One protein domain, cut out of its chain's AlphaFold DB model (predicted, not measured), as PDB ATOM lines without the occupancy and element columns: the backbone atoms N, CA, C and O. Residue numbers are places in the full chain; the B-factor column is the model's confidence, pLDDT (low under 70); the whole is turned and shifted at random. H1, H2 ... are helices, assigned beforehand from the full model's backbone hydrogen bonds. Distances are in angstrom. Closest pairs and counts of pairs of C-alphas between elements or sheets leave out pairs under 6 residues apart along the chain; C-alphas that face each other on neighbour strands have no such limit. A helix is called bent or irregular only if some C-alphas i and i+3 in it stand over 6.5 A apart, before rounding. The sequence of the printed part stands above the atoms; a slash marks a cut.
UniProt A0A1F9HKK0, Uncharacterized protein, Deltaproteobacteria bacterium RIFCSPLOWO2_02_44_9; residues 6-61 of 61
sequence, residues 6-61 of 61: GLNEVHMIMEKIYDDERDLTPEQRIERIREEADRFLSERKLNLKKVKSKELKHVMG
ATOM      1  N   GLY A   6      15.202  19.452 -54.733       80.69
ATOM      2  CA  GLY A   6      14.649  20.760 -54.377       80.69
ATOM      3  C   GLY A   6      13.983  20.811 -52.997       80.69
ATOM      4  O   GLY A   6      14.052  21.835 -52.333       80.69
ATOM      5  N   LEU A   7      13.395  19.712 -52.507       86.69
ATOM      6  CA  LEU A   7      12.797  19.693 -51.167       86.69
ATOM      7  C   LEU A   7      13.871  19.741 -50.071       86.69
ATOM      8  O   LEU A   7      13.689  20.412 -49.059       86.69
ATOM      9  N   ASN A   8      15.003  19.068 -50.291       87.69
ATOM     10  CA  ASN A   8      16.137  19.136 -49.370       87.69
ATOM     11  C   ASN A   8      16.758  20.537 -49.358       87.69
ATOM     12  O   ASN A   8      17.108  21.033 -48.295       87.69
ATOM     13  N   GLU A   9      16.873  21.181 -50.521       89.44
ATOM     14  CA  GLU A   9      17.394  22.547 -50.631       89.44
ATOM     15  C   GLU A   9      16.504  23.545 -49.881       89.44
ATOM     16  O   GLU A   9      17.009  24.337 -49.087       89.44
ATOM     17  N   VAL A  10      15.181  23.456 -50.055       89.81
ATOM     18  CA  VAL A  10      14.220  24.288 -49.312       89.81
ATOM     19  C   VAL A  10      14.342  24.059 -47.806       89.81
ATOM     20  O   VAL A  10      14.381  25.024 -47.047       89.81
ATOM     21  N   HIS A  11      14.454  22.802 -47.366       91.06
ATOM     22  CA  HIS A  11      14.626  22.486 -45.950       91.06
ATOM     23  C   HIS A  11      15.926  23.074 -45.381       91.06
ATOM     24  O   HIS A  11      15.894  23.705 -44.332       91.06
ATOM     25  N   MET A  12      17.048  22.960 -46.096       92.44
ATOM     26  CA  MET A  12      18.320  23.549 -45.660       92.44
ATOM     27  C   MET A  12      18.261  25.078 -45.557       92.44
ATOM     28  O   MET A  12      18.846  25.653 -44.644       92.44
ATOM     29  N   ILE A  13      17.555  25.742 -46.479       91.75
ATOM     30  CA  ILE A  13      17.342  27.194 -46.422       91.75
ATOM     31  C   ILE A  13      16.509  27.558 -45.189       91.75
ATOM     32  O   ILE A  13      16.861  28.496 -44.479       91.75
ATOM     33  N   MET A  14      15.440  26.808 -44.915       89.38
ATOM     34  CA  MET A  14      14.604  27.031 -43.738       89.38
ATOM     35  C   MET A  14      15.374  26.866 -42.427       89.38
ATOM     36  O   MET A  14      15.274  27.739 -41.573       89.38
ATOM     37  N   GLU A  15      16.144  25.784 -42.274       92.50
ATOM     38  CA  GLU A  15      16.945  25.542 -41.064       92.50
ATOM     39  C   GLU A  15      17.965  26.659 -40.848       92.50
ATOM     40  O   GLU A  15      18.100  27.175 -39.746       92.50
ATOM     41  N   LYS A  16      18.611  27.120 -41.924       92.00
ATOM     42  CA  LYS A  16      19.550  28.237 -41.841       92.00
ATOM     43  C   LYS A  16      18.875  29.533 -41.379       92.00
ATOM     44  O   LYS A  16      19.410  30.211 -40.512       92.00
ATOM     45  N   ILE A  17      17.703  29.865 -41.929       87.69
ATOM     46  CA  ILE A  17      16.927  31.041 -41.493       87.69
ATOM     47  C   ILE A  17      16.528  30.896 -40.021       87.69
ATOM     48  O   ILE A  17      16.607  31.859 -39.265       87.69
ATOM     49  N   TYR A  18      16.112  29.696 -39.610       87.50
ATOM     50  CA  TYR A  18      15.752  29.430 -38.225       87.50
ATOM     51  C   TYR A  18      16.941  29.639 -37.287       87.50
ATOM     52  O   TYR A  18      16.811  30.399 -36.332       87.50
ATOM     53  N   ASP A  19      18.099  29.048 -37.573       90.31
ATOM     54  CA  ASP A  19      19.314  29.228 -36.772       90.31
ATOM     55  C   ASP A  19      19.765  30.699 -36.721       90.31
ATOM     56  O   ASP A  19      20.148  31.189 -35.660       90.31
ATOM     57  N   ASP A  20      19.648  31.427 -37.836       85.12
ATOM     58  CA  ASP A  20      20.026  32.842 -37.934       85.12
ATOM     59  C   ASP A  20      19.073  33.786 -37.167       85.12
ATOM     60  O   ASP A  20      19.455  34.920 -36.850       85.12
ATOM     61  N   GLU A  21      17.833  33.361 -36.895       85.75
ATOM     62  CA  GLU A  21      16.793  34.196 -36.278       85.75
ATOM     63  C   GLU A  21      16.310  33.726 -34.901       85.75
ATOM     64  O   GLU A  21      15.676  34.515 -34.187       85.75
ATOM     65  N   ARG A  22      16.564  32.471 -34.508       86.88
ATOM     66  CA  ARG A  22      15.980  31.850 -33.304       86.88
ATOM     67  C   ARG A  22      16.259  32.652 -32.040       86.88
ATOM     68  O   ARG A  22      15.359  32.808 -31.218       86.88
ATOM     69  N   ASP A  23      17.469  33.182 -31.924       91.19
ATOM     70  CA  ASP A  23      17.939  33.859 -30.716       91.19
ATOM     71  C   ASP A  23      17.774  35.393 -30.797       91.19
ATOM     72  O   ASP A  23      18.160  36.112 -29.876       91.19
ATOM     73  N   LEU A  24      17.174  35.909 -31.880       89.50
ATOM     74  CA  LEU A  24      16.927  37.340 -32.060       89.50
ATOM     75  C   LEU A  24      15.605  37.782 -31.442       89.50
ATOM     76  O   LEU A  24      14.550  37.196 -31.710       89.50
ATOM     77  N   THR A  25      15.641  38.898 -30.716       93.50
ATOM     78  CA  THR A  25      14.420  39.577 -30.271       93.50
ATOM     79  C   THR A  25      13.673  40.193 -31.463       93.50
ATOM     80  O   THR A  25      14.274  40.457 -32.514       93.50
ATOM     81  N   PRO A  26      12.362  40.465 -31.334       89.94
ATOM     82  CA  PRO A  26      11.602  41.156 -32.375       89.94
ATOM     83  C   PRO A  26      12.245  42.477 -32.825       89.94
ATOM     84  O   PRO A  26      12.259  42.784 -34.016       89.94
ATOM     85  N   GLU A  27      12.822  43.239 -31.897       92.25
ATOM     86  CA  GLU A  27      13.491  44.513 -32.169       92.25
ATOM     87  C   GLU A  27      14.737  44.316 -33.035       92.25
ATOM     88  O   GLU A  27      14.900  45.018 -34.034       92.25
ATOM     89  N   GLN A  28      15.563  43.317 -32.711       91.94
ATOM     90  CA  GLN A  28      16.764  42.986 -33.483       91.94
ATOM     91  C   GLN A  28      16.415  42.510 -34.898       91.94
ATOM     92  O   GLN A  28      17.089  42.865 -35.863       91.94
ATOM     93  N   ARG A  29      15.326  41.745 -35.058       88.69
ATOM     94  CA  ARG A  29      14.838  41.346 -36.390       88.69
ATOM     95  C   ARG A  29      14.405  42.556 -37.214       88.69
ATOM     96  O   ARG A  29      14.753  42.660 -38.387       88.69
ATOM     97  N   ILE A  30      13.674  43.489 -36.602       89.75
ATOM     98  CA  ILE A  30      13.246  44.731 -37.260       89.75
ATOM     99  C   ILE A  30      14.456  45.572 -37.684       89.75
ATOM    100  O   ILE A  30      14.437  46.153 -38.767       89.75
ATOM    101  N   GLU A  31      15.490  45.648 -36.849       92.12
ATOM    102  CA  GLU A  31      16.731  46.357 -37.162       92.12
ATOM    103  C   GLU A  31      17.442  45.741 -38.373       92.12
ATOM    104  O   GLU A  31      17.676  46.454 -39.347       92.12
ATOM    105  N   ARG A  32      17.639  44.414 -38.397       90.88
ATOM    106  CA  ARG A  32      18.239  43.715 -39.551       90.88
ATOM    107  C   ARG A  32      17.472  43.963 -40.851       90.88
ATOM    108  O   ARG A  32      18.082  44.240 -41.880       90.88
ATOM    109  N   ILE A  33      16.137  43.916 -40.806       89.75
ATOM    110  CA  ILE A  33      15.291  44.200 -41.977       89.75
ATOM    111  C   ILE A  33      15.511  45.632 -42.481       89.75
ATOM    112  O   ILE A  33      15.549  45.861 -43.689       89.75
ATOM    113  N   ARG A  34      15.644  46.607 -41.572       90.62
ATOM    114  CA  ARG A  34      15.898  48.006 -41.947       90.62
ATOM    115  C   ARG A  34      17.270  48.169 -42.587       90.62
ATOM    116  O   ARG A  34      17.348  48.759 -43.657       90.62
ATOM    117  N   GLU A  35      18.312  47.604 -41.983       93.19
ATOM    118  CA  GLU A  35      19.675  47.656 -42.524       93.19
ATOM    119  C   GLU A  35      19.762  47.025 -43.916       93.19
ATOM    120  O   GLU A  35      20.370  47.583 -44.830       93.19
ATOM    121  N   GLU A  36      19.123  45.868 -44.105       92.44
ATOM    122  CA  GLU A  36      19.097  45.193 -45.397       92.44
ATOM    123  C   GLU A  36      18.316  45.986 -46.449       92.44
ATOM    124  O   GLU A  36      18.768  46.104 -47.592       92.44
ATOM    125  N   ALA A  37      17.180  46.578 -46.068       88.94
ATOM    126  CA  ALA A  37      16.421  47.455 -46.947       88.94
ATOM    127  C   ALA A  37      17.240  48.692 -47.353       88.94
ATOM    128  O   ALA A  37      17.305  49.019 -48.540       88.94
ATOM    129  N   ASP A  38      17.916  49.340 -46.406       90.62
ATOM    130  CA  ASP A  38      18.747  50.520 -46.665       90.62
ATOM    131  C   ASP A  38      19.943  50.179 -47.566       90.62
ATOM    132  O   ASP A  38      20.234  50.912 -48.521       90.62
ATOM    133  N   ARG A  39      20.591  49.028 -47.339       94.56
ATOM    134  CA  ARG A  39      21.644  48.500 -48.218       94.56
ATOM    135  C   ARG A  39      21.121  48.270 -49.635       94.56
ATOM    136  O   ARG A  39      21.715  48.765 -50.591       94.56
ATOM    137  N   PHE A  40      19.988  47.582 -49.778       94.19
ATOM    138  CA  PHE A  40      19.364  47.293 -51.073       94.19
ATOM    139  C   PHE A  40      19.051  48.571 -51.862       94.19
ATOM    140  O   PHE A  40      19.309  48.636 -53.071       94.19
ATOM    141  N   LEU A  41      18.483  49.581 -51.194       92.06
ATOM    142  CA  LEU A  41      18.145  50.863 -51.811       92.06
ATOM    143  C   LEU A  41      19.404  51.612 -52.247       92.06
ATOM    144  O   LEU A  41      19.461  52.104 -53.375       92.06
ATOM    145  N   SER A  42      20.425  51.631 -51.390       91.19
ATOM    146  CA  SER A  42      21.704  52.287 -51.662       91.19
ATOM    147  C   SER A  42      22.424  51.660 -52.857       91.19
ATOM    148  O   SER A  42      22.811  52.371 -53.785       91.19
ATOM    149  N   GLU A  43      22.541  50.329 -52.893       95.06
ATOM    150  CA  GLU A  43      23.179  49.587 -53.991       95.06
ATOM    151  C   GLU A  43      22.489  49.831 -55.336       95.06
ATOM    152  O   GLU A  43      23.144  49.986 -56.368       95.06
ATOM    153  N   ARG A  44      21.153  49.909 -55.331       93.31
ATOM    154  CA  ARG A  44      20.356  50.159 -56.539       93.31
ATOM    155  C   ARG A  44      20.180  51.642 -56.861       93.31
ATOM    156  O   ARG A  44      19.493  51.960 -57.830       93.31
ATOM    157  N   LYS A  45      20.789  52.546 -56.081       92.12
ATOM    158  CA  LYS A  45      20.643  54.007 -56.209       92.12
ATOM    159  C   LYS A  45      19.175  54.457 -56.192       92.12
ATOM    160  O   LYS A  45      18.791  55.406 -56.874       92.12
ATOM    161  N   LEU A  46      18.346  53.757 -55.422       88.38
ATOM    162  CA  LEU A  46      16.934  54.060 -55.257       88.38
ATOM    163  C   LEU A  46      16.768  55.043 -54.102       88.38
ATOM    164  O   LEU A  46      17.198  54.779 -52.984       88.38
ATOM    165  N   ASN A  47      16.100  56.162 -54.364       82.69
ATOM    166  CA  ASN A  47      15.745  57.131 -53.335       82.69
ATOM    167  C   ASN A  47      14.232  57.093 -53.110       82.69
ATOM    168  O   ASN A  47      13.472  57.822 -53.749       82.69
ATOM    169  N   LEU A  48      13.792  56.184 -52.239       79.12
ATOM    170  CA  LEU A  48      12.389  56.064 -51.861       79.12
ATOM    171  C   LEU A  48      12.123  56.924 -50.629       79.12
ATOM    172  O   LEU A  48      12.691  56.709 -49.561       79.12
ATOM    173  N   LYS A  49      11.212  57.888 -50.761       75.81
ATOM    174  CA  LYS A  49      10.709  58.633 -49.608       75.81
ATOM    175  C   LYS A  49       9.611  57.829 -48.930       75.81
ATOM    176  O   LYS A  49       8.662  57.384 -49.571       75.81
ATOM    177  N   LYS A  50       9.708  57.699 -47.609       72.69
ATOM    178  CA  LYS A  50       8.628  57.142 -46.797       72.69
ATOM    179  C   LYS A  50       7.463  58.131 -46.778       72.69
ATOM    180  O   LYS A  50       7.498  59.109 -46.039       72.69
ATOM    181  N   VAL A  51       6.440  57.876 -47.587       76.69
ATOM    182  CA  VAL A  51       5.216  58.685 -47.595       76.69
ATOM    183  C   VAL A  51       4.293  58.183 -46.488       76.69
ATOM    184  O   VAL A  51       4.006  56.986 -46.401       76.69
ATOM    185  N   LYS A  52       3.824  59.075 -45.609       74.00
ATOM    186  CA  LYS A  52       2.807  58.690 -44.620       74.00
ATOM    187  C   LYS A  52       1.478  58.472 -45.343       74.00
ATOM    188  O   LYS A  52       1.137  59.208 -46.258       74.00
ATOM    189  N   SER A  53       0.673  57.507 -44.896       68.19
ATOM    190  CA  SER A  53      -0.625  57.172 -45.519       68.19
ATOM    191  C   SER A  53      -1.551  58.386 -45.749       68.19
ATOM    192  O   SER A  53      -2.276  58.438 -46.739       68.19
ATOM    193  N   LYS A  54      -1.475  59.412 -44.888       64.25
ATOM    194  CA  LYS A  54      -2.234  60.666 -45.044       64.25
ATOM    195  C   LYS A  54      -1.782  61.524 -46.237       64.25
ATOM    196  O   LYS A  54      -2.605  62.231 -46.801       64.25
ATOM    197  N   GLU A  55      -0.514  61.443 -46.626       61.03
ATOM    198  CA  GLU A  55       0.091  62.209 -47.727       61.03
ATOM    199  C   GLU A  55      -0.085  61.504 -49.083       61.03
ATOM    200  O   GLU A  55      -0.159  62.166 -50.113       61.03
ATOM    201  N   LEU A  56      -0.249  60.172 -49.096       59.56
ATOM    202  CA  LEU A  56      -0.491  59.388 -50.320       59.56
ATOM    203  C   LEU A  56      -1.760  59.825 -51.069       59.56
ATOM    204  O   LEU A  56      -1.778  59.812 -52.297       59.56
ATOM    205  N   LYS A  57      -2.794  60.277 -50.345       58.81
ATOM    206  CA  LYS A  57      -4.041  60.778 -50.950       58.81
ATOM    207  C   LYS A  57      -3.849  62.039 -51.800       58.81
ATOM    208  O   LYS A  57      -4.728  62.346 -52.590       58.81
ATOM    209  N   HIS A  58      -2.746  62.768 -51.621       56.66
ATOM    210  CA  HIS A  58      -2.495  64.044 -52.296       56.66
ATOM    211  C   HIS A  58      -1.522  63.926 -53.479       56.66
ATOM    212  O   HIS A  58      -1.456  64.831 -54.295       56.66
ATOM    213  N   VAL A  59      -0.765  62.827 -53.578       58.09
ATOM    214  CA  VAL A  59       0.226  62.610 -54.653       58.09
ATOM    215  C   VAL A  59      -0.386  61.894 -55.867       58.09
ATOM    216  O   VAL A  59       0.172  61.940 -56.956       58.09
ATOM    217  N   MET A  60      -1.537  61.238 -55.690       57.56
ATOM    218  CA  MET A  60      -2.280  60.548 -56.755       57.56
ATOM    219  C   MET A  60      -3.491  61.347 -57.278       57.56
ATOM    220  O   MET A  60      -4.330  60.770 -57.971       57.56
ATOM    221  N   GLY A  61      -3.618  62.621 -56.887       46.56
ATOM    222  CA  GLY A  61      -4.694  63.532 -57.293       46.56
ATOM    223  C   GLY A  61      -4.243  64.519 -58.355       46.56
ATOM    224  O   GLY A  61      -3.075  64.954 -58.273       46.56
TER     225      GLY A  61
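AT A GLANCE: This is residues 6 to 61 of the 61 residues of an uncharacterized protein of Deltaproteobacteria bacterium RIFCSPLOWO2_02_44_9 (UniProt A0A1F9HKK0). Three helices are strung out in an open zigzag, with no core and no helix touching another. H1 and H2 make a wide, open V with its corner at the tight link between them, and from the far end of H2 a link runs out to the short helix H3 at the other end of the model. The printed part has 56 residues, with three named helices in the order H1, H2, H3 along the chain and no named strand; the class is all helix. The whole is extended, with a radius of gyration of the C-alphas of 17.1 A, and elongated, the C-alphas spanning 49 by 28 by 21 A along their three main axes.

IN THESE COORDINATES: H1 holds residues 6 to 21 and measures 22.6 A from first to last C-alpha, beginning with the C-alpha of Gly 6 at (14.649, 20.760, -54.377). H2, the longest helix with 18 residues, holds residues 26 to 43 and measures 25.9 A; its first C-alpha, that of Pro 26, is at (11.602, 41.156, -32.375). H3 holds residues 53 to 59 and measures 10.7 A, ending with the C-alpha of Val 59 at (0.226, 62.610, -54.653). H3 is neither bent nor irregular, but only just: C-alphas 54 and 57 are 6.2 A apart.

HOW THE PARTS SIT: H1 and H2 are close but not clearly touching, with 1 pair of C-alphas within 8 A. Their closest C-alphas are those of Glu 21 and Arg 29, 7.4 A apart. They run opposite ways at a steep tilt of 67 degrees, and their centres are 20.5 A apart. H2 and H3 are apart, and H1 and H3 are apart. Residues 6 to 20 of H1 stand free, as do residues 39 to 45, of which 39 to 43 belong to H2, and residues 52 to 58, of which 53 to 58 belong to H3. In H1 and H2 every O i to N i+4 pair is within hydrogen-bond range; in H3 0 of 3 such pairs are, and 2 of 4 O i to N i+3 pairs are.

THE WHOLE: The two C-alphas farthest apart are those of Asn 8 and Gly 61, at 49.7 A. The printed part has no cut; it begins at residue 6 and ends at residue 61, the chain's last residue. The link from H1 to H2 is tight, with 4 residues, and the link from H2 to H3 is short, with 9 residues; no link is long. The mean pLDDT of the printed part is 83.8, and residues 53 to 61 are under 70; H3 has a mean of 61.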